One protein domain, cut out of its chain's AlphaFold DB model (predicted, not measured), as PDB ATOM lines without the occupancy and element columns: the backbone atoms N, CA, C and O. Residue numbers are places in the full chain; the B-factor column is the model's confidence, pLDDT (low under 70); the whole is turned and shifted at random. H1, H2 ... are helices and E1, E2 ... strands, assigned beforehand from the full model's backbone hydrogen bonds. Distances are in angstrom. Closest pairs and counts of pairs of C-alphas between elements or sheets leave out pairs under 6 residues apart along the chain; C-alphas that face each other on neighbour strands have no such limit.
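What this domain is: This is residues 81 to 278 of the 579 residues of the protein "4Fe-4S binding protein" of Kiloniellaceae bacterium (UniProt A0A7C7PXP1). Two strongly twisted sheets, E1 E2 E3 E6 and E5 E4 E7 E8, are partly face to face as a sandwich whose strands cross at 42 degrees. The short helices gather toward the two ends of the long axis: H1, H4 and H5 toward one, H2 and H3 toward the other, where the turn of the long hairpin E7 and E8 also lies. The printed part has 198 residues, with five named helices and eight named strands in the order H1 E1 H2 H3 E2 H4 H5 E3 E4 E5 E6 E7 E8. The first sheet is antiparallel; in the second, E4, E7 and E8 are antiparallel neighbours, while E5 meets E4 only at a point. The class is mixed, helices and strands; the whole is compact, with a radius of gyration of the C-alphas of 17.5 A, and elongated, spanning 55 by 32 by 30 A.

Where its parts are: H1 is residues 91 to 96, beginning at C-alpha 91 at (42.432, -31.202, -48.508). E1 is residues 100 to 106, 19.4 A long, and H2 is residues 107 to 113, 10.0 A. H3 is residues 124 to 128, and E2 is residues 133 to 141, 23.1 A. H4 is residues 145 to 151, 10.1 A, and H5, the longest helix by residues, is residues 154 to 166, 19.2 A. E3 is residues 170 to 177, 22.2 A, with C-alpha 177 at (28.539, -35.609, -41.488). E4 is residues 197 to 201, 14.0 A, E5 is residues 204 to 206, and E6 is residues 225 to 232, 23.4 A. E7 is residues 243 to 253, 32.5 A, and E8 is residues 259 to 269, 32.3 A, ending at C-alpha 269 at (29.944, -21.011, -45.016).

How they stand to each other: In the first sheet E1 and E6 are the edge strands. E1 and E2 are antiparallel at 167 degrees, with N 103 and O 137 2.8 A apart, within hydrogen-bond range. E2 and E3 are antiparallel at 156 degrees, with N 138 and O 176 at 2.8 A. E3 and E6 are antiparallel at 157 degrees, with N 173 and O 229 at 2.8 A. In the second sheet E4 and E7 are antiparallel at 149 degrees, with N 246 and O 198 at 2.7 A. The hairpin E7 and E8 is antiparallel at 160 degrees, with N 247 and O 265 at 2.8 A. Between the sheets, the closest C-alphas of E1 and E8 are those of Ser 101 and His 269, 5.8 A apart. H1, H2, H4 and H5 each only graze the first sheet. H2 is also on the second sheet, at a height of 9.5 A; it lies only just over E8, with 3 of its C-alphas, and runs across the strands, at 71 degrees to E8 on the local plane. H2 and H3 touch, closest at the C-alphas of Asn 107 and Ala 126, 4.7 A. H1 and H4 touch at Trp 91 and Ala 150, C-alphas 5.6 A apart, about perpendicular at 79 degrees. H4 and H5 are close but not clearly touching, with the C-alphas of Arg 149 and Phe 157 closest at 6.2 A. Every O i to N i+4 pair is within hydrogen-bond range in H1, H2 and H3; H4 has 2 of 3 and H5 has 8 of 9.

The domain as a whole: The C-alphas of Asp 84 and Phe 256 are the two farthest apart, at 57.4 A. The printed part has no cut. The links E3 to E4, residues 178 to 196, and E5 to E6, residues 207 to 224, are long; in the latter, residues 209 to 210 pair antiparallel with residues 229 to 230 of E6. The mean pLDDT of the printed part is 91.3, and no printed residue is under 70.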
ATOM      1  N   PRO A  81      31.857 -19.899 -60.983       88.62
ATOM      2  CA  PRO A  81      33.177 -20.493 -60.861       88.62
ATOM      3  C   PRO A  81      33.981 -20.247 -62.133       88.62
ATOM      4  O   PRO A  81      33.458 -20.412 -63.238       88.62
ATOM      5  N   ASP A  82      35.218 -19.797 -61.973       87.94
ATOM      6  CA  ASP A  82      36.139 -19.577 -63.076       87.94
ATOM      7  C   ASP A  82      36.710 -20.931 -63.528       87.94
ATOM      8  O   ASP A  82      37.489 -21.536 -62.784       87.94
ATOM      9  N   PRO A  83      36.338 -21.447 -64.715       82.88
ATOM     10  CA  PRO A  83      36.859 -22.725 -65.188       82.88
ATOM     11  C   PRO A  83      38.351 -22.655 -65.537       82.88
ATOM     12  O   PRO A  83      39.002 -23.698 -65.584       82.88
ATOM     13  N   ASP A  84      38.889 -21.455 -65.784       85.38
ATOM     14  CA  ASP A  84      40.284 -21.242 -66.171       85.38
ATOM     15  C   ASP A  84      41.204 -21.042 -64.949       85.38
ATOM     16  O   ASP A  84      42.432 -21.046 -65.085       85.38
ATOM     17  N   TYR A  85      40.634 -20.888 -63.747       88.31
ATOM     18  CA  TYR A  85      41.391 -20.770 -62.503       88.31
ATOM     19  C   TYR A  85      41.759 -22.154 -61.948       88.31
ATOM     20  O   TYR A  85      40.952 -22.830 -61.307       88.31
ATOM     21  N   ASP A  86      43.005 -22.573 -62.181       82.25
ATOM     22  CA  ASP A  86      43.526 -23.882 -61.771       82.25
ATOM     23  C   ASP A  86      44.632 -23.729 -60.710       82.25
ATOM     24  O   ASP A  86      45.788 -23.430 -61.016       82.25
ATOM     25  N   GLU A  87      44.263 -23.917 -59.443       89.06
ATOM     26  CA  GLU A  87      45.176 -23.953 -58.296       89.06
ATOM     27  C   GLU A  87      45.318 -25.404 -57.812       89.06
ATOM     28  O   GLU A  87      44.327 -26.103 -57.600       89.06
ATOM     29  N   ALA A  88      46.553 -25.881 -57.634       90.50
ATOM     30  CA  ALA A  88      46.802 -27.213 -57.092       90.50
ATOM     31  C   ALA A  88      46.639 -27.190 -55.563       90.50
ATOM     32  O   ALA A  88      47.559 -26.792 -54.853       90.50
ATOM     33  N   LEU A  89      45.467 -27.607 -55.081       92.31
ATOM     34  CA  LEU A  89      45.104 -27.632 -53.662       92.31
ATOM     35  C   LEU A  89      45.022 -29.073 -53.146       92.31
ATOM     36  O   LEU A  89      44.578 -29.977 -53.854       92.31
ATOM     37  N   THR A  90      45.434 -29.284 -51.899       93.44
ATOM     38  CA  THR A  90      45.153 -30.504 -51.130       93.44
ATOM     39  C   THR A  90      44.022 -30.260 -50.131       93.44
ATOM     40  O   THR A  90      43.706 -29.114 -49.816       93.44
ATOM     41  N   TRP A  91      43.431 -31.325 -49.578       93.06
ATOM     42  CA  TRP A  91      42.432 -31.202 -48.508       93.06
ATOM     43  C   TRP A  91      42.918 -30.328 -47.340       93.06
ATOM     44  O   TRP A  91      42.193 -29.448 -46.878       93.06
ATOM     45  N   GLN A  92      44.167 -30.522 -46.904       93.38
ATOM     46  CA  GLN A  92      44.745 -29.734 -45.816       93.38
ATOM     47  C   GLN A  92      44.849 -28.250 -46.189       93.38
ATOM     48  O   GLN A  92      44.532 -27.400 -45.362       93.38
ATOM     49  N   ASP A  93      45.205 -27.936 -47.439       93.50
ATOM     50  CA  ASP A  93      45.247 -26.550 -47.916       93.50
ATOM     51  C   ASP A  93      43.861 -25.896 -47.869       93.50
ATOM     52  O   ASP A  93      43.752 -24.729 -47.499       93.50
ATOM     53  N   LEU A  94      42.793 -26.633 -48.205       93.38
ATOM     54  CA  LEU A  94      41.430 -26.102 -48.133       93.38
ATOM     55  C   LEU A  94      41.018 -25.776 -46.690       93.38
ATOM     56  O   LEU A  94      40.376 -24.751 -46.449       93.38
ATOM     57  N   VAL A  95      41.397 -26.624 -45.730       93.56
ATOM     58  CA  VAL A  95      41.136 -26.400 -44.300       93.56
ATOM     59  C   VAL A  95      41.948 -25.210 -43.782       93.56
ATOM     60  O   VAL A  95      41.384 -24.311 -43.158       93.56
ATOM     61  N   ASP A  96      43.246 -25.161 -44.085       93.50
ATOM     62  CA  ASP A  96      44.156 -24.109 -43.617       93.50
ATOM     63  C   ASP A  96      43.793 -22.728 -44.190       93.50
ATOM     64  O   ASP A  96      43.954 -21.706 -43.520       93.50
ATOM     65  N   GLN A  97      43.267 -22.690 -45.417       92.94
ATOM     66  CA  GLN A  97      42.811 -21.465 -46.081       92.94
ATOM     67  C   GLN A  97      41.364 -21.083 -45.726       92.94
ATOM     68  O   GLN A  97      40.890 -20.030 -46.154       92.94
ATOM     69  N   GLY A  98      40.656 -21.901 -44.938       92.25
ATOM     70  CA  GLY A  98      39.267 -21.645 -44.548       92.25
ATOM     71  C   GLY A  98      38.257 -21.783 -45.692       92.25
ATOM     72  O   GLY A  98      37.171 -21.215 -45.611       92.25
ATOM     73  N   LEU A  99      38.608 -22.526 -46.748       93.50
ATOM     74  CA  LEU A  99      37.719 -22.891 -47.859       93.50
ATOM     75  C   LEU A  99      36.793 -24.059 -47.499       93.50
ATOM     76  O   LEU A  99      35.822 -24.319 -48.201       93.50
ATOM     77  N   VAL A 100      37.082 -24.745 -46.394       95.44
ATOM     78  CA  VAL A 100      36.192 -25.712 -45.753       95.44
ATOM     79  C   VAL A 100      35.669 -25.108 -44.462       95.44
ATOM     80  O   VAL A 100      36.437 -24.593 -43.648       95.44
ATOM     81  N   SER A 101      34.363 -25.201 -44.235       95.69
ATOM     82  CA  SER A 101      33.771 -24.833 -42.949       95.69
ATOM     83  C   SER A 101      33.401 -26.085 -42.172       95.69
ATOM     84  O   SER A 101      32.627 -26.906 -42.658       95.69
ATOM     85  N   ARG A 102      33.948 -26.215 -40.960       95.19
ATOM     86  CA  ARG A 102      33.628 -27.294 -40.023       95.19
ATOM     87  C   ARG A 102      32.845 -26.755 -38.832       95.19
ATOM     88  O   ARG A 102      33.281 -25.790 -38.201       95.19
ATOM     89  N   ARG A 103      31.757 -27.426 -38.457       96.12
ATOM     90  CA  ARG A 103      31.052 -27.204 -37.192       96.12
ATOM     91  C   ARG A 103      30.703 -28.541 -36.541       96.12
ATOM     92  O   ARG A 103      29.829 -29.256 -37.011       96.12
ATOM     93  N   LEU A 104      31.361 -28.821 -35.418       96.31
ATOM     94  CA  LEU A 104      31.007 -29.926 -34.533       96.31
ATOM     95  C   LEU A 104      29.881 -29.486 -33.595       96.31
ATOM     96  O   LEU A 104      30.023 -28.461 -32.924       96.31
ATOM     97  N   PHE A 105      28.809 -30.267 -33.547       96.12
ATOM     98  CA  PHE A 105      27.763 -30.216 -32.537       96.12
ATOM     99  C   PHE A 105      27.842 -31.475 -31.683       96.12
ATOM    100  O   PHE A 105      27.743 -32.601 -32.181       96.12
ATOM    101  N   THR A 106      28.033 -31.275 -30.389       96.31
ATOM    102  CA  THR A 106      28.085 -32.358 -29.405       96.31
ATOM    103  C   THR A 106      26.686 -32.819 -29.017       96.31
ATOM    104  O   THR A 106      25.713 -32.062 -29.086       96.31
ATOM    105  N   ASN A 107      26.588 -34.058 -28.547       93.38
ATOM    106  CA  ASN A 107      25.372 -34.602 -27.952       93.38
ATOM    107  C   ASN A 107      24.824 -33.698 -26.831       93.38
ATOM    108  O   ASN A 107      23.621 -33.451 -26.770       93.38
ATOM    109  N   GLY A 108      25.699 -33.139 -25.989       92.44
ATOM    110  CA  GLY A 108      25.332 -32.205 -24.925       92.44
ATOM    111  C   GLY A 108      24.739 -30.881 -25.429       92.44
ATOM    112  O   GLY A 108      23.764 -30.392 -24.856       92.44
ATOM    113  N   GLU A 109      25.274 -30.312 -26.517       92.56
ATOM    114  CA  GLU A 109      24.712 -29.104 -27.150       92.56
ATOM    115  C   GLU A 109      23.298 -29.365 -27.694       92.56
ATOM    116  O   GLU A 109      22.390 -28.559 -27.479       92.56
ATOM    117  N   VAL A 110      23.081 -30.510 -28.350       92.31
ATOM    118  CA  VAL A 110      21.754 -30.887 -28.868       92.31
ATOM    119  C   VAL A 110      20.787 -31.188 -27.724       92.31
ATOM    120  O   VAL A 110      19.649 -30.722 -27.736       92.31
ATOM    121  N   GLN A 111      21.250 -31.878 -26.681       92.25
ATOM    122  CA  GLN A 111      20.477 -32.131 -25.467       92.25
ATOM    123  C   GLN A 111      19.986 -30.828 -24.822       92.25
ATOM    124  O   GLN A 111      18.839 -30.739 -24.380       92.25
ATOM    125  N   GLN A 112      20.826 -29.791 -24.804       91.31
ATOM    126  CA  GLN A 112      20.438 -28.472 -24.314       91.31
ATOM    127  C   GLN A 112      19.364 -27.813 -25.192       91.31
ATOM    128  O   GLN A 112      18.478 -27.147 -24.656       91.31
ATOM    129  N   ALA A 113      19.400 -28.016 -26.511       90.31
ATOM    130  CA  ALA A 113      18.388 -27.488 -27.427       90.31
ATOM    131  C   ALA A 113      16.988 -28.084 -27.179       90.31
ATOM    132  O   ALA A 113      15.985 -27.402 -27.379       90.31
ATOM    133  N   PHE A 114      16.917 -29.318 -26.668       91.88
ATOM    134  CA  PHE A 114      15.671 -29.980 -26.263       91.88
ATOM    135  C   PHE A 114      15.316 -29.798 -24.775       91.88
ATOM    136  O   PHE A 114      14.298 -30.329 -24.315       91.88
ATOM    137  N   ALA A 115      16.100 -29.043 -24.001       90.25
ATOM    138  CA  ALA A 115      15.878 -28.884 -22.566       90.25
ATOM    139  C   ALA A 115      14.506 -28.252 -22.254       90.25
ATOM    140  O   ALA A 115      14.129 -27.217 -22.799       90.25
ATOM    141  N   GLY A 116      13.755 -28.870 -21.336       85.62
ATOM    142  CA  GLY A 116      12.417 -28.405 -20.947       85.62
ATOM    143  C   GLY A 116      11.306 -28.737 -21.951       85.62
ATOM    144  O   GLY A 116      10.162 -28.334 -21.737       85.62
ATOM    145  N   THR A 117      11.621 -29.476 -23.015       89.38
ATOM    146  CA  THR A 117      10.636 -30.060 -23.932       89.38
ATOM    147  C   THR A 117      10.278 -31.489 -23.514       89.38
ATOM    148  O   THR A 117      10.934 -32.077 -22.654       89.38
ATOM    149  N   VAL A 118       9.242 -32.067 -24.128       89.12
ATOM    150  CA  VAL A 118       8.875 -33.478 -23.903       89.12
ATOM    151  C   VAL A 118       9.916 -34.460 -24.457       89.12
ATOM    152  O   VAL A 118       9.943 -35.594 -24.003       89.12
ATOM    153  N   TRP A 119      10.798 -33.998 -25.356       90.38
ATOM    154  CA  TRP A 119      11.837 -34.791 -26.030       90.38
ATOM    155  C   TRP A 119      13.208 -34.753 -25.354       90.38
ATOM    156  O   TRP A 119      14.205 -35.218 -25.914       90.38
ATOM    157  N   ALA A 120      13.295 -34.157 -24.162       86.19
ATOM    158  CA  ALA A 120      14.555 -34.048 -23.440       86.19
ATOM    159  C   ALA A 120      15.166 -35.434 -23.165       86.19
ATOM    160  O   ALA A 120      16.364 -35.604 -23.344       86.19
ATOM    161  N   ASP A 121      14.356 -36.434 -22.820       84.69
ATOM    162  CA  ASP A 121      14.842 -37.760 -22.407       84.69
ATOM    163  C   ASP A 121      14.774 -38.827 -23.523       84.69
ATOM    164  O   ASP A 121      15.027 -40.003 -23.269       84.69
ATOM    165  N   ASP A 122      14.453 -38.432 -24.761       87.56
ATOM    166  CA  ASP A 122      14.208 -39.351 -25.889       87.56
ATOM    167  C   ASP A 122      15.458 -39.647 -26.746       87.56
ATOM    168  O   ASP A 122      15.353 -40.123 -27.874       87.56
ATOM    169  N   ASP A 123      16.657 -39.381 -26.224       87.69
ATOM    170  CA  ASP A 123      17.937 -39.691 -26.880       87.69
ATOM    171  C   ASP A 123      18.930 -40.271 -25.857       87.69
ATOM    172  O   ASP A 123      19.735 -39.540 -25.272       87.69
ATOM    173  N   PRO A 124      18.852 -41.590 -25.589       87.19
ATOM    174  CA  PRO A 124      19.674 -42.247 -24.571       87.19
ATOM    175  C   PRO A 124      21.179 -42.119 -24.827       87.19
ATOM    176  O   PRO A 124      21.954 -41.949 -23.893       87.19
ATOM    177  N   GLU A 125      21.595 -42.143 -26.092       86.56
ATOM    178  CA  GLU A 125      23.006 -42.040 -26.476       86.56
ATOM    179  C   GLU A 125      23.565 -40.632 -26.217       86.56
ATOM    180  O   GLU A 125      24.715 -40.505 -25.801       86.56
ATOM    181  N   ALA A 126      22.749 -39.575 -26.343       87.19
ATOM    182  CA  ALA A 126      23.183 -38.237 -25.943       87.19
ATOM    183  C   ALA A 126      23.347 -38.066 -24.422       87.19
ATOM    184  O   ALA A 126      24.123 -37.215 -23.982       87.19
ATOM    185  N   LEU A 127      22.608 -38.842 -23.623       85.00
ATOM    186  CA  LEU A 127      22.713 -38.837 -22.161       85.00
ATOM    187  C   LEU A 127      23.918 -39.649 -21.668       85.00
ATOM    188  O   LEU A 127      24.554 -39.255 -20.689       85.00
ATOM    189  N   ASP A 128      24.222 -40.757 -22.347       90.81
ATOM    190  CA  ASP A 128      25.324 -41.657 -22.004       90.81
ATOM    191  C   ASP A 128      26.697 -41.098 -22.422       90.81
ATOM    192  O   ASP A 128      27.672 -41.276 -21.687       90.81
ATOM    193  N   ASP A 129      26.776 -40.382 -23.552       92.31
ATOM    194  CA  ASP A 129      27.998 -39.725 -24.037       92.31
ATOM    195  C   ASP A 129      27.755 -38.256 -24.451       92.31
ATOM    196  O   ASP A 129      27.627 -37.950 -25.641       92.31
ATOM    197  N   PRO A 130      27.699 -37.311 -23.489       90.75
ATOM    198  CA  PRO A 130      27.444 -35.898 -23.783       90.75
ATOM    199  C   PRO A 130      28.533 -35.214 -24.620       90.75
ATOM    200  O   PRO A 130      28.234 -34.261 -25.341       90.75
ATOM    201  N   ASP A 131      29.780 -35.683 -24.525       92.94
ATOM    202  CA  ASP A 131      30.923 -35.125 -25.262       92.94
ATOM    203  C   ASP A 131      31.058 -35.732 -26.675       92.94
ATOM    204  O   ASP A 131      31.825 -35.225 -27.499       92.94
ATOM    205  N   GLY A 132      30.296 -36.790 -26.971       92.88
ATOM    206  CA  GLY A 132      30.229 -37.434 -28.278       92.88
ATOM    207  C   GLY A 132      29.718 -36.512 -29.390       92.88
ATOM    208  O   GLY A 132      28.958 -35.564 -29.163       92.88
ATOM    209  N   ALA A 133      30.139 -36.792 -30.625       93.81
ATOM    210  CA  ALA A 133      29.737 -36.035 -31.807       93.81
ATOM    211  C   ALA A 133      28.320 -36.428 -32.253       93.81
ATOM    212  O   ALA A 133      28.102 -37.545 -32.720       93.81
ATOM    213  N   TYR A 134      27.364 -35.501 -32.153       95.12
ATOM    214  CA  TYR A 134      26.040 -35.687 -32.751       95.12
ATOM    215  C   TYR A 134      26.099 -35.434 -34.260       95.12
ATOM    216  O   TYR A 134      25.728 -36.294 -35.055       95.12
ATOM    217  N   LEU A 135      26.622 -34.264 -34.638       96.50
ATOM    218  CA  LEU A 135      26.786 -33.810 -36.018       96.50
ATOM    219  C   LEU A 135      28.175 -33.179 -36.147       96.50
ATOM    220  O   LEU A 135      28.431 -32.140 -35.540       96.50
ATOM    221  N   ASP A 136      29.070 -33.780 -36.928       96.81
ATOM    222  CA  ASP A 136      30.343 -33.149 -37.306       96.81
ATOM    223  C   ASP A 136      30.239 -32.706 -38.758       96.81
ATOM    224  O   ASP A 136      30.532 -33.470 -39.678       96.81
ATOM    225  N   LEU A 137      29.731 -31.489 -38.942       96.94
ATOM    226  CA  LEU A 137      29.339 -30.958 -40.237       96.94
ATOM    227  C   LEU A 137      30.530 -30.318 -40.944       96.94
ATOM    228  O   LEU A 137      31.091 -29.334 -40.455       96.94
ATOM    229  N   TRP A 138      30.839 -30.812 -42.136       96.81
ATOM    230  CA  TRP A 138      31.816 -30.233 -43.048       96.81
ATOM    231  C   TRP A 138      31.114 -29.759 -44.316       96.81
ATOM    232  O   TRP A 138      30.384 -30.518 -44.952       96.81
ATOM    233  N   MET A 139      31.334 -28.498 -44.680       97.00
ATOM    234  CA  MET A 139      30.750 -27.868 -45.864       97.00
ATOM    235  C   MET A 139      31.856 -27.410 -46.804       97.00
ATOM    236  O   MET A 139      32.791 -26.722 -46.372       97.00
ATOM    237  N   VAL A 140      31.724 -27.779 -48.078       96.50
ATOM    238  CA  VAL A 140      32.656 -27.386 -49.136       96.50
ATOM    239  C   VAL A 140      31.899 -27.018 -50.401       96.50
ATOM    240  O   VAL A 140      31.040 -27.765 -50.862       96.50
ATOM    241  N   ASP A 141      32.254 -25.890 -50.994       95.69
ATOM    242  CA  ASP A 141      31.777 -25.495 -52.310       95.69
ATOM    243  C   ASP A 141      32.562 -26.211 -53.421       95.69
ATOM    244  O   ASP A 141      33.776 -26.053 -53.553       95.69
ATOM    245  N   LEU A 142      31.863 -27.025 -54.211       95.38
ATOM    246  CA  LEU A 142      32.438 -27.809 -55.302       95.38
ATOM    247  C   LEU A 142      32.290 -27.120 -56.667       95.38
ATOM    248  O   LEU A 142      32.635 -27.722 -57.686       95.38
ATOM    249  N   GLY A 143      31.748 -25.900 -56.730       92.88
ATOM    250  CA  GLY A 143      31.625 -25.153 -57.980       92.88
ATOM    251  C   GLY A 143      32.985 -24.931 -58.654       92.88
ATOM    252  O   GLY A 143      33.146 -25.283 -59.828       92.88
ATOM    253  N   PRO A 144      33.989 -24.394 -57.935       94.44
ATOM    254  CA  PRO A 144      35.350 -24.250 -58.442       94.44
ATOM    255  C   PRO A 144      36.037 -25.601 -58.719       94.44
ATOM    256  O   PRO A 144      36.219 -26.398 -57.792       94.44
ATOM    257  N   PRO A 145      36.530 -25.856 -59.950       93.06
ATOM    258  CA  PRO A 145      37.191 -27.119 -60.288       93.06
ATOM    259  C   PRO A 145      38.423 -27.427 -59.428       93.06
ATOM    260  O   PRO A 145      38.688 -28.593 -59.133       93.06
ATOM    261  N   ALA A 146      39.163 -26.394 -59.013       92.94
ATOM    262  CA  ALA A 146      40.324 -26.523 -58.134       92.94
ATOM    263  C   ALA A 146      39.952 -27.091 -56.749       92.94
ATOM    264  O   ALA A 146      40.638 -27.980 -56.248       92.94
ATOM    265  N   ILE A 147      38.838 -26.630 -56.165       94.81
ATOM    266  CA  ILE A 147      38.343 -27.121 -54.870       94.81
ATOM    267  C   ILE A 147      37.766 -28.528 -55.036       94.81
ATOM    268  O   ILE A 147      38.144 -29.437 -54.300       94.81
ATOM    269  N   ALA A 148      36.919 -28.747 -56.047       94.69
ATOM    270  CA  ALA A 148      36.304 -30.051 -56.279       94.69
ATOM    271  C   ALA A 148      37.336 -31.170 -56.485       94.69
ATOM    272  O   ALA A 148      37.171 -32.261 -55.943       94.69
ATOM    273  N   ARG A 149      38.436 -30.897 -57.202       93.44
ATOM    274  CA  ARG A 149      39.517 -31.871 -57.430       93.44
ATOM    275  C   ARG A 149      40.266 -32.243 -56.150       93.44
ATOM    276  O   ARG A 149      40.748 -33.365 -56.046       93.44
ATOM    277  N   ALA A 150      40.377 -31.320 -55.196       93.44
ATOM    278  CA  ALA A 150      41.072 -31.542 -53.931       93.44
ATOM    279  C   ALA A 150      40.263 -32.401 -52.940       93.44
ATOM    280  O   ALA A 150      40.845 -32.958 -52.011       93.44
ATOM    281  N   VAL A 151      38.945 -32.518 -53.147       95.00
ATOM    282  CA  VAL A 151      38.021 -33.228 -52.247       95.00
ATOM    283  C   VAL A 151      37.521 -34.542 -52.835       95.00
ATOM    284  O   VAL A 151      37.519 -35.557 -52.141       95.00
ATOM    285  N   LEU A 152      37.101 -34.531 -54.100       95.56
ATOM    286  CA  LEU A 152      36.538 -35.695 -54.778       95.56
ATOM    287  C   LEU A 152      37.635 -36.547 -55.409       95.56
ATOM    288  O   LEU A 152      38.649 -36.027 -55.898       95.56
ATOM    289  N   ASP A 153      37.418 -37.858 -55.411       94.81
ATOM    290  CA  ASP A 153      38.228 -38.781 -56.193       94.81
ATOM    291  C   ASP A 153      38.087 -38.509 -57.708       94.81
ATOM    292  O   ASP A 153      37.304 -37.660 -58.148       94.81
ATOM    293  N   ASP A 154      38.897 -39.180 -58.527       93.94
ATOM    294  CA  ASP A 154      38.952 -38.880 -59.962       93.94
ATOM    295  C   ASP A 154      37.625 -39.219 -60.678       93.94
ATOM    296  O   ASP A 154      37.219 -38.478 -61.582       93.94
ATOM    297  N   ASP A 155      36.927 -40.280 -60.253       94.75
ATOM    298  CA  ASP A 155      35.673 -40.724 -60.869       94.75
ATOM    299  C   ASP A 155      34.493 -39.814 -60.473       94.75
ATOM    300  O   ASP A 155      33.783 -39.319 -61.357       94.75
ATOM    301  N   SER A 156      34.328 -39.492 -59.182       94.38
ATOM    302  CA  SER A 156      33.273 -38.572 -58.715       94.38
ATOM    303  C   SER A 156      33.497 -37.150 -59.225       94.38
ATOM    304  O   SER A 156      32.543 -36.446 -59.569       94.38
ATOM    305  N   PHE A 157      34.757 -36.709 -59.339       94.88
ATOM    306  CA  PHE A 157      35.079 -35.424 -59.959       94.88
ATOM    307  C   PHE A 157      34.632 -35.390 -61.426       94.88
ATOM    308  O   PHE A 157      33.985 -34.430 -61.850       94.88
ATOM    309  N   ALA A 158      34.933 -36.433 -62.206       94.88
ATOM    310  CA  ALA A 158      34.511 -36.512 -63.602       94.88
ATOM    311  C   ALA A 158      32.978 -36.549 -63.743       94.88
ATOM    312  O   ALA A 158      32.426 -35.902 -64.640       94.88
ATOM    313  N   GLU A 159      32.280 -37.260 -62.852       95.06
ATOM    314  CA  GLU A 159      30.816 -37.288 -62.810       95.06
ATOM    315  C   GLU A 159      30.231 -35.894 -62.529       95.06
ATOM    316  O   GLU A 159      29.356 -35.430 -63.269       95.06
ATOM    317  N   LEU A 160      30.778 -35.178 -61.541       94.94
ATOM    318  CA  LEU A 160      30.379 -33.807 -61.224       94.94
ATOM    319  C   LEU A 160      30.595 -32.856 -62.410       94.94
ATOM    320  O   LEU A 160      29.700 -32.081 -62.750       94.94
ATOM    321  N   GLN A 161      31.753 -32.918 -63.073       93.62
ATOM    322  CA  GLN A 161      32.022 -32.064 -64.236       93.62
ATOM    323  C   GLN A 161      31.023 -32.334 -65.369       93.62
ATOM    324  O   GLN A 161      30.477 -31.394 -65.948       93.62
ATOM    325  N   ASN A 162      30.707 -33.606 -65.643       93.56
ATOM    326  CA  ASN A 162      29.679 -33.971 -66.619       93.56
ATOM    327  C   ASN A 162      28.303 -33.415 -66.231       93.56
ATOM    328  O   ASN A 162      27.607 -32.854 -67.081       93.56
ATOM    329  N   PHE A 163      27.925 -33.510 -64.956       93.06
ATOM    330  CA  PHE A 163      26.684 -32.936 -64.443       93.06
ATOM    331  C   PHE A 163      26.611 -31.413 -64.672       93.06
ATOM    332  O   PHE A 163      25.597 -30.910 -65.170       93.06
ATOM    333  N   LEU A 164      27.698 -30.683 -64.406       91.62
ATOM    334  CA  LEU A 164      27.767 -29.229 -64.593       91.62
ATOM    335  C   LEU A 164      27.694 -28.796 -66.065       91.62
ATOM    336  O   LEU A 164      27.221 -27.698 -66.350       91.62
ATOM    337  N   THR A 165      28.054 -29.658 -67.025       90.50
ATOM    338  CA  THR A 165      27.810 -29.357 -68.453       90.50
ATOM    339  C   THR A 165      26.321 -29.321 -68.809       90.50
ATOM    340  O   THR A 165      25.912 -28.575 -69.702       90.50
ATOM    341  N   ILE A 166      25.500 -30.109 -68.107       90.12
ATOM    342  CA  ILE A 166      24.048 -30.192 -68.314       90.12
ATOM    343  C   ILE A 166      23.342 -29.079 -67.533       90.12
ATOM    344  O   ILE A 166      22.388 -28.479 -68.034       90.12
ATOM    345  N   SER A 167      23.836 -28.785 -66.328       87.19
ATOM    346  CA  SER A 167      23.260 -27.804 -65.404       87.19
ATOM    347  C   SER A 167      24.277 -26.702 -65.060       87.19
ATOM    348  O   SER A 167      24.708 -26.592 -63.915       87.19
ATOM    349  N   PRO A 168      24.651 -25.829 -66.016       86.44
ATOM    350  CA  PRO A 168      25.776 -24.893 -65.863       86.44
ATOM    351  C   PRO A 168      25.542 -23.759 -64.857       86.44
ATOM    352  O   PRO A 168      26.465 -23.001 -64.562       86.44
ATOM    353  N   ASN A 169      24.310 -23.606 -64.369       88.06
ATOM    354  CA  ASN A 169      23.934 -22.597 -63.376       88.06
ATOM    355  C   ASN A 169      23.757 -23.181 -61.969       88.06
ATOM    356  O   ASN A 169      23.567 -22.410 -61.027       88.06
ATOM    357  N   ASP A 170      23.812 -24.506 -61.822       91.38
ATOM    358  CA  ASP A 170      23.768 -25.142 -60.509       91.38
ATOM    359  C   ASP A 170      25.108 -24.886 -59.803       91.38
ATOM    360  O   ASP A 170      26.166 -24.904 -60.436       91.38
ATOM    361  N   GLU A 171      25.048 -24.587 -58.510       94.81
ATOM    362  CA  GLU A 171      26.195 -24.543 -57.607       94.81
ATOM    363  C   GLU A 171      26.178 -25.808 -56.743       94.81
ATOM    364  O   GLU A 171      25.228 -25.983 -55.969       94.81
ATOM    365  N   PRO A 172      27.153 -26.718 -56.910       96.06
ATOM    366  CA  PRO A 172      27.252 -27.937 -56.126       96.06
ATOM    367  C   PRO A 172      27.972 -27.676 -54.797       96.06
ATOM    368  O   PRO A 172      29.061 -27.116 -54.760       96.06
ATOM    369  N   ILE A 173      27.381 -28.130 -53.699       96.56
ATOM    370  CA  ILE A 173      27.878 -27.962 -52.336       96.56
ATOM    371  C   ILE A 173      27.974 -29.352 -51.712       96.56
ATOM    372  O   ILE A 173      26.965 -30.043 -51.572       96.56
ATOM    373  N   LEU A 174      29.178 -29.764 -51.333       97.00
ATOM    374  CA  LEU A 174      29.388 -30.976 -50.556       97.00
ATOM    375  C   LEU A 174      29.046 -30.719 -49.095       97.00
ATOM    376  O   LEU A 174      29.536 -29.763 -48.488       97.00
ATOM    377  N   VAL A 175      28.266 -31.630 -48.525       96.56
ATOM    378  CA  VAL A 175      28.019 -31.704 -47.092       96.56
ATOM    379  C   VAL A 175      28.428 -33.089 -46.604       96.56
ATOM    380  O   VAL A 175      27.992 -34.091 -47.173       96.56
ATOM    381  N   VAL A 176      29.267 -33.137 -45.569       96.56
ATOM    382  CA  VAL A 176      29.696 -34.379 -44.911       96.56
ATOM    383  C   VAL A 176      29.349 -34.311 -43.431       96.56
ATOM    384  O   VAL A 176      29.630 -33.308 -42.776       96.56
ATOM    385  N   ASP A 177      28.752 -35.379 -42.914       96.44
ATOM    386  CA  ASP A 177      28.539 -35.609 -41.488       96.44
ATOM    387  C   ASP A 177      29.395 -36.785 -41.017       96.44
ATOM    388  O   ASP A 177      29.141 -37.929 -41.395       96.44
ATOM    389  N   ALA A 178      30.395 -36.496 -40.183       95.00
ATOM    390  CA  ALA A 178      31.232 -37.505 -39.524       95.00
ATOM    391  C   ALA A 178      30.726 -37.889 -38.112       95.00
ATOM    392  O   ALA A 178      31.430 -38.558 -37.354       95.00
ATOM    393  N   GLY A 179      29.528 -37.430 -37.736       93.38
ATOM    394  CA  GLY A 179      28.800 -37.818 -36.528       93.38
ATOM    395  C   GLY A 179      27.782 -38.935 -36.789       93.38
ATOM    396  O   GLY A 179      27.990 -39.807 -37.633       93.38
ATOM    397  N   ARG A 180      26.671 -38.916 -36.043       93.19
ATOM    398  CA  ARG A 180      25.607 -39.941 -36.097       93.19
ATOM    399  C   ARG A 180      24.275 -39.444 -36.674       93.19
ATOM    400  O   ARG A 180      23.302 -40.190 -36.653       93.19
ATOM    401  N   HIS A 181      24.202 -38.201 -37.150       93.69
ATOM    402  CA  HIS A 181      22.947 -37.568 -37.564       93.69
ATOM    403  C   HIS A 181      22.434 -38.073 -38.928       93.69
ATOM    404  O   HIS A 181      21.247 -38.350 -39.066       93.69
ATOM    405  N   GLY A 182      23.302 -38.215 -39.936       90.88
ATOM    406  CA  GLY A 182      22.957 -38.850 -41.221       90.88
ATOM    407  C   GLY A 182      22.395 -37.931 -42.319       90.88
ATOM    408  O   GLY A 182      22.097 -38.404 -43.410       90.88
ATOM    409  N   LEU A 183      22.320 -36.618 -42.073       92.75
ATOM    410  CA  LEU A 183      21.951 -35.523 -43.004       92.75
ATOM    411  C   LEU A 183      20.507 -35.501 -43.541       92.75
ATOM    412  O   LEU A 183      19.966 -34.411 -43.714       92.75
ATOM    413  N   VAL A 184      19.884 -36.647 -43.803       93.00
ATOM    414  CA  VAL A 184      18.521 -36.792 -44.350       93.00
ATOM    415  C   VAL A 184      17.800 -37.962 -43.673       93.00
ATOM    416  O   VAL A 184      18.460 -38.840 -43.118       93.00
ATOM    417  N   SER A 185      16.466 -38.004 -43.733       90.06
ATOM    418  CA  SER A 185      15.714 -39.135 -43.163       90.06
ATOM    419  C   SER A 185      15.897 -40.447 -43.927       90.06
ATOM    420  O   SER A 185      16.296 -40.479 -45.093       90.06
ATOM    421  N   GLU A 186      15.525 -41.556 -43.279       86.50
ATOM    422  CA  GLU A 186      15.532 -42.893 -43.887       86.50
ATOM    423  C   GLU A 186      14.603 -43.008 -45.111       86.50
ATOM    424  O   GLU A 186      14.888 -43.768 -46.037       86.50
ATOM    425  N   ASP A 187      13.518 -42.228 -45.144       84.69
ATOM    426  CA  ASP A 187      12.539 -42.200 -46.238       84.69
ATOM    427  C   ASP A 187      12.932 -41.227 -47.370       84.69
ATOM    428  O   ASP A 187      12.169 -41.022 -48.327       84.69
ATOM    429  N   PHE A 188      14.121 -40.614 -47.293       87.81
ATOM    430  CA  PHE A 188      14.578 -39.633 -48.268       87.81
ATOM    431  C   PHE A 188      14.683 -40.218 -49.683       87.81
ATOM    432  O   PHE A 188      15.330 -41.234 -49.949       87.81
ATOM    433  N   VAL A 189      14.090 -39.507 -50.641       87.88
ATOM    434  CA  VAL A 189      14.155 -39.860 -52.060       87.88
ATOM    435  C   VAL A 189      15.246 -39.040 -52.739       87.88
ATOM    436  O   VAL A 189      15.177 -37.811 -52.785       87.88
ATOM    437  N   ARG A 190      16.214 -39.726 -53.349       88.81
ATOM    438  CA  ARG A 190      17.288 -39.117 -54.146       88.81
ATOM    439  C   ARG A 190      16.751 -38.171 -55.221       88.81
ATOM    440  O   ARG A 190      15.642 -38.338 -55.740       88.81
ATOM    441  N   ASN A 191      17.540 -37.157 -55.559       87.31
ATOM    442  CA  ASN A 191      17.154 -36.061 -56.442       87.31
ATOM    443  C   ASN A 191      15.881 -35.345 -55.955       87.31
ATOM    444  O   ASN A 191      15.021 -34.986 -56.759       87.31
ATOM    445  N   THR A 192      15.688 -35.148 -54.653       84.69
ATOM    446  CA  THR A 192      14.630 -34.275 -54.114       84.69
ATOM    447  C   THR A 192      15.225 -33.245 -53.157       84.69
ATOM    448  O   THR A 192      16.442 -33.186 -52.990       84.69
ATOM    449  N   SER A 193      14.403 -32.329 -52.643       87.94
ATOM    450  CA  SER A 193      14.871 -31.393 -51.619       87.94
ATOM    451  C   SER A 193      15.054 -32.159 -50.308       87.94
ATOM    452  O   SER A 193      14.130 -32.884 -49.939       87.94
ATOM    453  N   PRO A 194      16.217 -32.040 -49.646       91.12
ATOM    454  CA  PRO A 194      16.457 -32.696 -48.365       91.12
ATOM    455  C   PRO A 194      15.459 -32.185 -47.325       91.12
ATOM    456  O   PRO A 194      15.111 -31.007 -47.297       91.12
ATOM    457  N   ASP A 195      14.970 -33.088 -46.492       87.75
ATOM    458  CA  ASP A 195      13.931 -32.827 -45.503       87.75
ATOM    459  C   ASP A 195      14.488 -32.189 -44.225       87.75
ATOM    460  O   ASP A 195      13.862 -31.277 -43.669       87.75
ATOM    461  N   TRP A 196      15.691 -32.602 -43.815       93.12
ATOM    462  CA  TRP A 196      16.383 -32.081 -42.630       93.12
ATOM    463  C   TRP A 196      17.381 -30.959 -42.918       93.12
ATOM    464  O   TRP A 196      17.881 -30.349 -41.976       93.12
ATOM    465  N   LEU A 197      17.652 -30.642 -44.189       94.44
ATOM    466  CA  LEU A 197      18.586 -29.580 -44.569       94.44
ATOM    467  C   LEU A 197      17.852 -28.424 -45.243       94.44
ATOM    468  O   LEU A 197      17.135 -28.596 -46.226       94.44
ATOM    469  N   SER A 198      18.107 -27.215 -44.765       93.31
ATOM    470  CA  SER A 198      17.674 -25.978 -45.412       93.31
ATOM    471  C   SER A 198      18.818 -24.973 -45.403       93.31
ATOM    472  O   SER A 198      19.697 -25.050 -44.553       93.31
ATOM    473  N   ALA A 199      18.846 -24.037 -46.347       94.12
ATOM    474  CA  ALA A 199      19.840 -22.969 -46.342       94.12
ATOM    475  C   ALA A 199      19.178 -21.608 -46.478       94.12
ATOM    476  O   ALA A 199      18.099 -21.473 -47.058       94.12
ATOM    477  N   GLU A 200      19.857 -20.591 -45.967       92.62
ATOM    478  CA  GLU A 200      19.464 -19.201 -46.125       92.62
ATOM    479  C   GLU A 200      20.665 -18.298 -46.406       92.62
ATOM    480  O   GLU A 200      21.787 -18.536 -45.959       92.62
ATOM    481  N   GLN A 201      20.412 -17.231 -47.156       90.56
ATOM    482  CA  GLN A 201      21.367 -16.163 -47.421       90.56
ATOM    483  C   GLN A 201      20.630 -14.827 -47.357       90.56
ATOM    484  O   GLN A 201      19.568 -14.669 -47.961       90.56
ATOM    485  N   ASP A 202      21.184 -13.867 -46.614       86.00
ATOM    486  CA  ASP A 202      20.563 -12.560 -46.359       86.00
ATOM    487  C   ASP A 202      19.141 -12.665 -45.751       86.00
ATOM    488  O   ASP A 202      18.272 -11.835 -46.019       86.00
ATOM    489  N   GLY A 203      18.862 -13.710 -44.959       82.88
ATOM    490  CA  GLY A 203      17.534 -13.974 -44.379       82.88
ATOM    491  C   GLY A 203      16.471 -14.417 -45.393       82.88
ATOM    492  O   GLY A 203      15.272 -14.291 -45.134       82.88
ATOM    493  N   LEU A 204      16.897 -14.884 -46.570       85.50
ATOM    494  CA  LEU A 204      16.041 -15.459 -47.602       85.50
ATOM    495  C   LEU A 204      16.416 -16.926 -47.851       85.50
ATOM    496  O   LEU A 204      17.606 -17.249 -47.852       85.50
ATOM    497  N   PRO A 205      15.436 -17.804 -48.123       87.81
ATOM    498  CA  PRO A 205      15.692 -19.220 -48.331       87.81
ATOM    499  C   PRO A 205      16.475 -19.462 -49.625       87.81
ATOM    500  O   PRO A 205      16.220 -18.849 -50.667       87.81
ATOM    501  N   VAL A 206      17.410 -20.404 -49.555       89.81
ATOM    502  CA  VAL A 206      18.166 -20.948 -50.682       89.81
ATOM    503  C   VAL A 206      17.573 -22.311 -51.015       89.81
ATOM    504  O   VAL A 206      17.499 -23.200 -50.169       89.81
ATOM    505  N   ALA A 207      17.113 -22.478 -52.255       87.94
ATOM    506  CA  ALA A 207      16.519 -23.733 -52.695       87.94
ATOM    507  C   ALA A 207      17.612 -24.799 -52.845       87.94
ATOM    508  O   ALA A 207      18.433 -24.712 -53.761       87.94
ATOM    509  N   LEU A 208      17.609 -25.782 -51.944       92.00
ATOM    510  CA  LEU A 208      18.511 -26.929 -51.963       92.00
ATOM    511  C   LEU A 208      17.829 -28.153 -52.573       92.00
ATOM    512  O   LEU A 208      16.625 -28.391 -52.405       92.00
ATOM    513  N   ARG A 209      18.626 -28.958 -53.269       91.62
ATOM    514  CA  ARG A 209      18.205 -30.232 -53.843       91.62
ATOM    515  C   ARG A 209      19.381 -31.192 -53.890       91.62
ATOM    516  O   ARG A 209      20.498 -30.756 -54.121       91.62
ATOM    517  N   ASP A 210      19.129 -32.481 -53.731       94.19
ATOM    518  CA  ASP A 210      20.139 -33.503 -53.994       94.19
ATOM    519  C   ASP A 210      20.542 -33.495 -55.482       94.19
ATOM    520  O   ASP A 210      19.693 -33.404 -56.386       94.19
ATOM    521  N   ALA A 211      21.851 -33.530 -55.731       92.38
ATOM    522  CA  ALA A 211      22.418 -33.650 -57.068       92.38
ATOM    523  C   ALA A 211      22.244 -35.068 -57.633       92.38
ATOM    524  O   ALA A 211      22.229 -35.221 -58.852       92.38
ATOM    525  N   ASP A 212      22.021 -36.059 -56.760       92.50
ATOM    526  CA  ASP A 212      21.875 -37.474 -57.101       92.50
ATOM    527  C   ASP A 212      23.103 -38.040 -57.826       92.50
ATOM    528  O   ASP A 212      22.993 -38.745 -58.825       92.50
ATOM    529  N   LEU A 213      24.280 -37.697 -57.305       91.75
ATOM    530  CA  LEU A 213      25.573 -38.191 -57.771       91.75
ATOM    531  C   LEU A 213      26.122 -39.215 -56.775       91.75
ATOM    532  O   LEU A 213      25.737 -39.215 -55.599       91.75
ATOM    533  N   PHE A 214      26.993 -40.107 -57.237       87.44
ATOM    534  CA  PHE A 214      27.792 -40.919 -56.325       87.44
ATOM    535  C   PHE A 214      28.955 -40.070 -55.803       87.44
ATOM    536  O   PHE A 214      29.488 -39.224 -56.517       87.44
ATOM    537  N   VAL A 215      29.282 -40.228 -54.520       90.25
ATOM    538  CA  VAL A 215      30.279 -39.394 -53.842       90.25
ATOM    539  C   VAL A 215      31.319 -40.298 -53.212       90.25
ATOM    540  O   VAL A 215      31.063 -40.919 -52.182       90.25
ATOM    541  N   GLU A 216      32.493 -40.339 -53.825       94.00
ATOM    542  CA  GLU A 216      33.703 -40.901 -53.242       94.00
ATOM    543  C   GLU A 216      34.700 -39.765 -52.968       94.00
ATOM    544  O   GLU A 216      34.959 -38.888 -53.800       94.00
ATOM    545  N   LEU A 217      35.202 -39.731 -51.734       93.94
ATOM    546  CA  LEU A 217      36.069 -38.670 -51.228       93.94
ATOM    547  C   LEU A 217      37.526 -39.135 -51.258       93.94
ATOM    548  O   LEU A 217      37.812 -40.319 -51.078       93.94
ATOM    549  N   ARG A 218      38.462 -38.204 -51.458       93.25
ATOM    550  CA  ARG A 218      39.897 -38.506 -51.382       93.25
ATOM    551  C   ARG A 218      40.347 -38.825 -49.959       93.25
ATOM    552  O   ARG A 218      39.779 -38.345 -48.978       93.25
ATOM    553  N   ASP A 219      41.470 -39.533 -49.873       87.44
ATOM    554  CA  ASP A 219      42.169 -39.792 -48.617       87.44
ATOM    555  C   ASP A 219      42.457 -38.492 -47.843       87.44
ATOM    556  O   ASP A 219      43.045 -37.542 -48.367       87.44
ATOM    557  N   GLY A 220      42.074 -38.474 -46.565       84.81
ATOM    558  CA  GLY A 220      42.264 -37.341 -45.654       84.81
ATOM    559  C   GLY A 220      41.022 -36.471 -45.457       84.81
ATOM    560  O   GLY A 220      40.955 -35.760 -44.452       84.81
ATOM    561  N   VAL A 221      40.028 -36.567 -46.346       90.62
ATOM    562  CA  VAL A 221      38.692 -36.004 -46.110       90.62
ATOM    563  C   VAL A 221      37.986 -36.852 -45.030       90.62
ATOM    564  O   VAL A 221      38.145 -38.072 -45.036       90.62
ATOM    565  N   PRO A 222      37.251 -36.249 -44.074       89.94
ATOM    566  CA  PRO A 222      36.550 -36.978 -43.018       89.94
ATOM    567  C   PRO A 222      35.630 -38.077 -43.555       89.94
ATOM    568  O   PRO A 222      34.831 -37.838 -44.462       89.94
ATOM    569  N   GLU A 223      35.722 -39.267 -42.961       88.81
ATOM    570  CA  GLU A 223      34.800 -40.368 -43.239       88.81
ATOM    571  C   GLU A 223      33.439 -40.095 -42.586       88.81
ATOM    572  O   GLU A 223      33.370 -39.633 -41.446       88.81
ATOM    573  N   GLY A 224      32.355 -40.389 -43.301       90.75
ATOM    574  CA  GLY A 224      31.001 -40.145 -42.818       90.75
ATOM    575  C   GLY A 224      29.952 -40.189 -43.923       90.75
ATOM    576  O   GLY A 224      30.221 -40.612 -45.050       90.75
ATOM    577  N   THR A 225      28.745 -39.731 -43.604       94.19
ATOM    578  CA  THR A 225      27.662 -39.592 -44.582       94.19
ATOM    579  C   THR A 225      27.919 -38.354 -45.431       94.19
ATOM    580  O   THR A 225      27.923 -37.242 -44.909       94.19
ATOM    581  N   ALA A 226      28.126 -38.534 -46.736       94.75
ATOM    582  CA  ALA A 226      28.415 -37.452 -47.670       94.75
ATOM    583  C   ALA A 226      27.326 -37.323 -48.740       94.75
ATOM    584  O   ALA A 226      26.846 -38.321 -49.280       94.75
ATOM    585  N   MET A 227      26.961 -36.087 -49.082       95.31
ATOM    586  CA  MET A 227      26.052 -35.805 -50.191       95.31
ATOM    587  C   MET A 227      26.394 -34.485 -50.882       95.31
ATOM    588  O   MET A 227      26.866 -33.541 -50.248       95.31
ATOM    589  N   ILE A 228      26.108 -34.405 -52.183       96.75
ATOM    590  CA  ILE A 228      26.236 -33.163 -52.949       96.75
ATOM    591  C   ILE A 228      24.850 -32.544 -53.097       96.75
ATOM    592  O   ILE A 228      23.962 -33.080 -53.762       96.75
ATOM    593  N   LEU A 229      24.678 -31.383 -52.482       96.31
ATOM    594  CA  LEU A 229      23.527 -30.523 -52.680       96.31
ATOM    595  C   LEU A 229      23.778 -29.600 -53.862       96.31
ATOM    596  O   LEU A 229      24.910 -29.255 -54.173       96.31
ATOM    597  N   ARG A 230      22.711 -29.164 -54.514       94.38
ATOM    598  CA  ARG A 230      22.763 -28.186 -55.594       94.38
ATOM    599  C   ARG A 230      21.748 -27.080 -55.389       94.38
ATOM    600  O   ARG A 230      20.638 -27.319 -54.902       94.38
ATOM    601  N   THR A 231      22.122 -25.883 -55.818       92.56
ATOM    602  CA  THR A 231      21.245 -24.714 -55.841       92.56
ATOM    603  C   THR A 231      21.442 -23.901 -57.117       92.56
ATOM    604  O   THR A 231      22.556 -23.785 -57.617       92.56
ATOM    605  N   ASP A 232      20.372 -23.343 -57.683       88.75
ATOM    606  CA  ASP A 232      20.458 -22.566 -58.925       88.75
ATOM    607  C   ASP A 232      20.862 -21.112 -58.627       88.75
ATOM    608  O   ASP A 232      20.086 -20.322 -58.073       88.75
ATOM    609  N   ARG A 233      22.060 -20.713 -59.071       86.62
ATOM    610  CA  ARG A 233      22.599 -19.350 -58.896       86.62
ATOM    611  C   ARG A 233      21.723 -18.264 -59.512       86.62
ATOM    612  O   ARG A 233      21.747 -17.114 -59.067       86.62
ATOM    613  N   ARG A 234      20.883 -18.583 -60.504       80.44
ATOM    614  CA  ARG A 234      19.953 -17.609 -61.113       80.44
ATOM    615  C   ARG A 234      18.916 -17.105 -60.110       80.44
ATOM    616  O   ARG A 234      18.473 -15.953 -60.234       80.44
ATOM    617  N   LEU A 235      18.599 -17.914 -59.092       80.62
ATOM    618  CA  LEU A 235      17.745 -17.554 -57.953       80.62
ATOM    619  C   LEU A 235      18.426 -16.551 -57.001       80.62
ATOM    620  O   LEU A 235      17.792 -16.016 -56.088       80.62
ATOM    621  N   GLY A 236      19.691 -16.212 -57.264       79.50
ATOM    622  CA  GLY A 236      20.468 -15.183 -56.582       79.50
ATOM    623  C   GLY A 236      21.211 -15.679 -55.349       79.50
ATOM    624  O   GLY A 236      21.494 -14.868 -54.473       79.50
ATOM    625  N   PHE A 237      21.487 -16.982 -55.275       88.81
ATOM    626  CA  PHE A 237      22.515 -17.511 -54.388       88.81
ATOM    627  C   PHE A 237      23.892 -17.047 -54.877       88.81
ATOM    628  O   PHE A 237      24.179 -17.127 -56.074       88.81
ATOM    629  N   ASP A 238      24.711 -16.542 -53.960       90.31
ATOM    630  CA  ASP A 238      26.087 -16.128 -54.227       90.31
ATOM    631  C   ASP A 238      27.032 -16.820 -53.230       90.31
ATOM    632  O   ASP A 238      27.059 -16.411 -52.066       90.31
ATOM    633  N   PRO A 239      27.804 -17.840 -53.647       91.56
ATOM    634  CA  PRO A 239      28.683 -18.599 -52.749       91.56
ATOM    635  C   PRO A 239      29.821 -17.760 -52.152       91.56
ATOM    636  O   PRO A 239      30.384 -18.118 -51.118       91.56
ATOM    637  N   THR A 240      30.136 -16.611 -52.760       91.50
ATOM    638  CA  THR A 240      31.195 -15.710 -52.279       91.50
ATOM    639  C   THR A 240      30.800 -14.908 -51.040       91.50
ATOM    640  O   THR A 240      31.636 -14.290 -50.379       91.50
ATOM    641  N   ARG A 241      29.504 -14.901 -50.713       90.88
ATOM    642  CA  ARG A 241      28.947 -14.231 -49.538       90.88
ATOM    643  C   ARG A 241      28.568 -15.266 -48.495       90.88
ATOM    644  O   ARG A 241      28.228 -16.397 -48.823       90.88
ATOM    645  N   GLU A 242      28.588 -14.853 -47.234       93.44
ATOM    646  CA  GLU A 242      28.207 -15.725 -46.126       93.44
ATOM    647  C   GLU A 242      26.766 -16.229 -46.290       93.44
ATOM    648  O   GLU A 242      25.841 -15.462 -46.578       93.44
ATOM    649  N   TRP A 243      26.588 -17.535 -46.137       95.00
ATOM    650  CA  TRP A 243      25.296 -18.210 -46.134       95.00
ATOM    651  C   TRP A 243      25.262 -19.236 -45.001       95.00
ATOM    652  O   TRP A 243      26.304 -19.676 -44.517       95.00
ATOM    653  N   THR A 244      24.061 -19.583 -44.542       96.88
ATOM    654  CA  THR A 244      23.856 -20.474 -43.393       96.88
ATOM    655  C   THR A 244      23.164 -21.751 -43.841       96.88
ATOM    656  O   THR A 244      22.118 -21.685 -44.487       96.88
ATOM    657  N   LEU A 245      23.734 -22.902 -43.484       96.81
ATOM    658  CA  LEU A 245      23.080 -24.203 -43.541       96.81
ATOM    659  C   LEU A 245      22.423 -24.488 -42.189       96.81
ATOM    660  O   LEU A 245      23.070 -24.435 -41.145       96.81
ATOM    661  N   ASN A 246      21.143 -24.818 -42.233       95.75
ATOM    662  CA  ASN A 246      20.319 -25.208 -41.104       95.75
ATOM    663  C   ASN A 246      20.026 -26.708 -41.204       95.75
ATOM    664  O   ASN A 246      19.420 -27.163 -42.178       95.75
ATOM    665  N   VAL A 247      20.438 -27.453 -40.184       95.94
ATOM    666  CA  VAL A 247      20.258 -28.900 -40.046       95.94
ATOM    667  C   VAL A 247      19.264 -29.164 -38.918       95.94
ATOM    668  O   VAL A 247      19.414 -28.623 -37.822       95.94
ATOM    669  N   LEU A 248      18.225 -29.954 -39.174       94.75
ATOM    670  CA  LEU A 248      17.236 -30.322 -38.162       94.75
ATOM    671  C   LEU A 248      17.693 -31.552 -37.380       94.75
ATOM    672  O   LEU A 248      17.695 -32.645 -37.920       94.75
ATOM    673  N   ALA A 249      17.988 -31.390 -36.092       92.94
ATOM    674  CA  ALA A 249      18.069 -32.509 -35.162       92.94
ATOM    675  C   ALA A 249      16.650 -32.972 -34.811       92.94
ATOM    676  O   ALA A 249      15.817 -32.148 -34.420       92.94
ATOM    677  N   VAL A 250      16.374 -34.271 -34.940       90.94
ATOM    678  CA  VAL A 250      15.031 -34.853 -34.780       90.94
ATOM    679  C   VAL A 250      15.006 -35.846 -33.615       90.94
ATOM    680  O   VAL A 250      15.932 -36.638 -33.452       90.94
ATOM    681  N   ARG A 251      13.945 -35.802 -32.796       90.44
ATOM    682  CA  ARG A 251      13.662 -36.768 -31.719       90.44
ATOM    683  C   ARG A 251      12.204 -37.202 -31.745       90.44
ATOM    684  O   ARG A 251      11.324 -36.401 -32.052       90.44
ATOM    685  N   GLU A 252      11.941 -38.446 -31.364       88.44
ATOM    686  CA  GLU A 252      10.599 -39.033 -31.360       88.44
ATOM    687  C   GLU A 252      10.167 -39.449 -29.950       88.44
ATOM    688  O   GLU A 252      10.901 -40.144 -29.254       88.44
ATOM    689  N   HIS A 253       8.947 -39.075 -29.547       86.94
ATOM    690  CA  HIS A 253       8.375 -39.447 -28.252       86.94
ATOM    691  C   HIS A 253       7.188 -40.410 -28.398       86.94
ATOM    692  O   HIS A 253       6.124 -40.029 -28.898       86.94
ATOM    693  N   GLY A 254       7.326 -41.633 -27.875       84.38
ATOM    694  CA  GLY A 254       6.261 -42.646 -27.811       84.38
ATOM    695  C   GLY A 254       6.281 -43.682 -28.947       84.38
ATOM    696  O   GLY A 254       6.940 -43.509 -29.958       84.38
ATOM    697  N   SER A 255       5.556 -44.799 -28.776       78.50
ATOM    698  CA  SER A 255       5.713 -46.002 -29.624       78.50
ATOM    699  C   SER A 255       4.559 -46.321 -30.583       78.50
ATOM    700  O   SER A 255       4.734 -47.117 -31.502       78.50
ATOM    701  N   PHE A 256       3.362 -45.759 -30.374       72.00
ATOM    702  CA  PHE A 256       2.173 -46.086 -31.183       72.00
ATOM    703  C   PHE A 256       1.829 -44.995 -32.214       72.00
ATOM    704  O   PHE A 256       1.251 -45.305 -33.253       72.00
ATOM    705  N   GLN A 257       2.218 -43.746 -31.936       76.44
ATOM    706  CA  GLN A 257       2.216 -42.579 -32.828       76.44
ATOM    707  C   GLN A 257       3.258 -41.590 -32.276       76.44
ATOM    708  O   GLN A 257       2.905 -40.797 -31.397       76.44
ATOM    709  N   PRO A 258       4.536 -41.717 -32.668       80.31
ATOM    710  CA  PRO A 258       5.590 -40.871 -32.128       80.31
ATOM    711  C   PRO A 258       5.286 -39.395 -32.400       80.31
ATOM    712  O   PRO A 258       4.903 -39.016 -33.505       80.31
ATOM    713  N   GLN A 259       5.416 -38.560 -31.371       84.44
ATOM    714  CA  GLN A 259       5.418 -37.110 -31.544       84.44
ATOM    715  C   GLN A 259       6.833 -36.683 -31.900       84.44
ATOM    716  O   GLN A 259       7.757 -37.000 -31.150       84.44
ATOM    717  N   VAL A 260       6.995 -35.947 -32.994       86.06
ATOM    718  CA  VAL A 260       8.315 -35.513 -33.446       86.06
ATOM    719  C   VAL A 260       8.655 -34.130 -32.901       86.06
ATOM    720  O   VAL A 260       7.865 -33.191 -33.009       86.06
ATOM    721  N   GLY A 261       9.836 -34.018 -32.302       86.88
ATOM    722  CA  GLY A 261      10.453 -32.773 -31.872       86.88
ATOM    723  C   GLY A 261      11.642 -32.444 -32.756       86.88
ATOM    724  O   GLY A 261      12.417 -33.331 -33.109       86.88
ATOM    725  N   THR A 262      11.808 -31.165 -33.084       91.00
ATOM    726  CA  THR A 262      12.929 -30.693 -33.901       91.00
ATOM    727  C   THR A 262      13.690 -29.563 -33.215       91.00
ATOM    728  O   THR A 262      13.108 -28.728 -32.518       91.00
ATOM    729  N   ALA A 263      15.004 -29.529 -33.427       92.31
ATOM    730  CA  ALA A 263      15.876 -28.425 -33.046       92.31
ATOM    731  C   ALA A 263      16.776 -28.055 -34.229       92.31
ATOM    732  O   ALA A 263      17.302 -28.926 -34.913       92.31
ATOM    733  N   THR A 264      16.954 -26.760 -34.489       93.50
ATOM    734  CA  THR A 264      17.756 -26.290 -35.626       93.50
ATOM    735  C   THR A 264      19.205 -26.052 -35.213       93.50
ATOM    736  O   THR A 264      19.482 -25.252 -34.321       93.50
ATOM    737  N   LEU A 265      20.126 -26.716 -35.903       94.75
ATOM    738  CA  LEU A 265      21.569 -26.547 -35.795       94.75
ATOM    739  C   LEU A 265      22.055 -25.744 -37.006       94.75
ATOM    740  O   LEU A 265      21.800 -26.132 -38.141       94.75
ATOM    741  N   ALA A 266      22.735 -24.622 -36.777       95.31
ATOM    742  CA  ALA A 266      23.120 -23.693 -37.840       95.31
ATOM    743  C   ALA A 266      24.643 -23.601 -37.999       95.31
ATOM    744  O   ALA A 266      25.369 -23.423 -37.016       95.31
ATOM    745  N   ALA A 267      25.123 -23.672 -39.238       95.81
ATOM    746  CA  ALA A 267      26.526 -23.479 -39.586       95.81
ATOM    747  C   ALA A 267      26.663 -22.542 -40.789       95.81
ATOM    748  O   ALA A 267      25.904 -22.633 -41.748       95.81
ATOM    749  N   THR A 268      27.643 -21.645 -40.746       96.62
ATOM    750  CA  THR A 268      27.892 -20.664 -41.809       96.62
ATOM    751  C   THR A 268      29.016 -21.113 -42.733       96.62
ATOM    752  O   THR A 268      30.005 -21.680 -42.266       96.62
ATOM    753  N   HIS A 269      28.906 -20.786 -44.016       96.00
ATOM    754  CA  HIS A 269      29.944 -21.011 -45.016       96.00
ATOM    755  C   HIS A 269      30.088 -19.800 -45.943       96.00
ATOM    756  O   HIS A 269      29.150 -19.022 -46.128       96.00
ATOM    757  N   ARG A 270      31.279 -19.644 -46.524       94.50
ATOM    758  CA  ARG A 270      31.564 -18.724 -47.629       94.50
ATOM    759  C   ARG A 270      32.770 -19.240 -48.408       94.50
ATOM    760  O   ARG A 270      33.722 -19.722 -47.794       94.50
ATOM    761  N   THR A 271      32.766 -19.036 -49.714       93.38
ATOM    762  CA  THR A 271      33.893 -19.364 -50.592       93.38
ATOM    763  C   THR A 271      34.643 -18.086 -50.968       93.38
ATOM    764  O   THR A 271      34.052 -17.009 -51.049       93.38
ATOM    765  N   ASP A 272      35.957 -18.162 -51.171       92.69
ATOM    766  CA  ASP A 272      36.754 -16.991 -51.557       92.69
ATOM    767  C   ASP A 272      36.384 -16.502 -52.976       92.69
ATOM    768  O   ASP A 272      36.267 -17.301 -53.908       92.69
ATOM    769  N   GLU A 273      36.234 -15.182 -53.154       90.19
ATOM    770  CA  GLU A 273      35.928 -14.547 -54.446       90.19
ATOM    771  C   GLU A 273      36.956 -14.883 -55.539       90.19
ATOM    772  O   GLU A 273      36.612 -14.830 -56.719       90.19
ATOM    773  N   ARG A 274      38.194 -15.259 -55.182       91.75
ATOM    774  CA  ARG A 274      39.266 -15.569 -56.147       91.75
ATOM    775  C   ARG A 274      38.933 -16.698 -57.129       91.75
ATOM    776  O   ARG A 274      39.514 -16.733 -58.208       91.75
ATOM    777  N   PHE A 275      38.021 -17.596 -56.762       91.12
ATOM    778  CA  PHE A 275      37.591 -18.715 -57.603       91.12
ATOM    779  C   PHE A 275      36.430 -18.367 -58.540       91.12
ATOM    780  O   PHE A 275      35.976 -19.227 -59.294       91.12
ATOM    781  N   PHE A 276      35.919 -17.134 -58.485       90.94
ATOM    782  CA  PHE A 276      34.710 -16.734 -59.189       90.94
ATOM    783  C   PHE A 276      34.949 -15.560 -60.134       90.94
ATOM    784  O   PHE A 276      35.620 -14.579 -59.823       90.94
ATOM    785  N   THR A 277      34.280 -15.611 -61.280       87.88
ATOM    786  CA  THR A 277      34.131 -14.490 -62.201       87.88
ATOM    787  C   THR A 277      32.714 -13.933 -62.125       87.88
ATOM    788  O   THR A 277      31.719 -14.655 -62.053       87.88
ATOM    789  N   ARG A 278      32.605 -12.602 -62.159       79.75
ATOM    790  CA  ARG A 278      31.327 -11.898 -62.307       79.75
ATOM    791  C   ARG A 278      31.278 -11.336 -63.728       79.75
ATOM    792  O   ARG A 278      32.010 -10.380 -64.002       79.75
TER     793      ARG A 278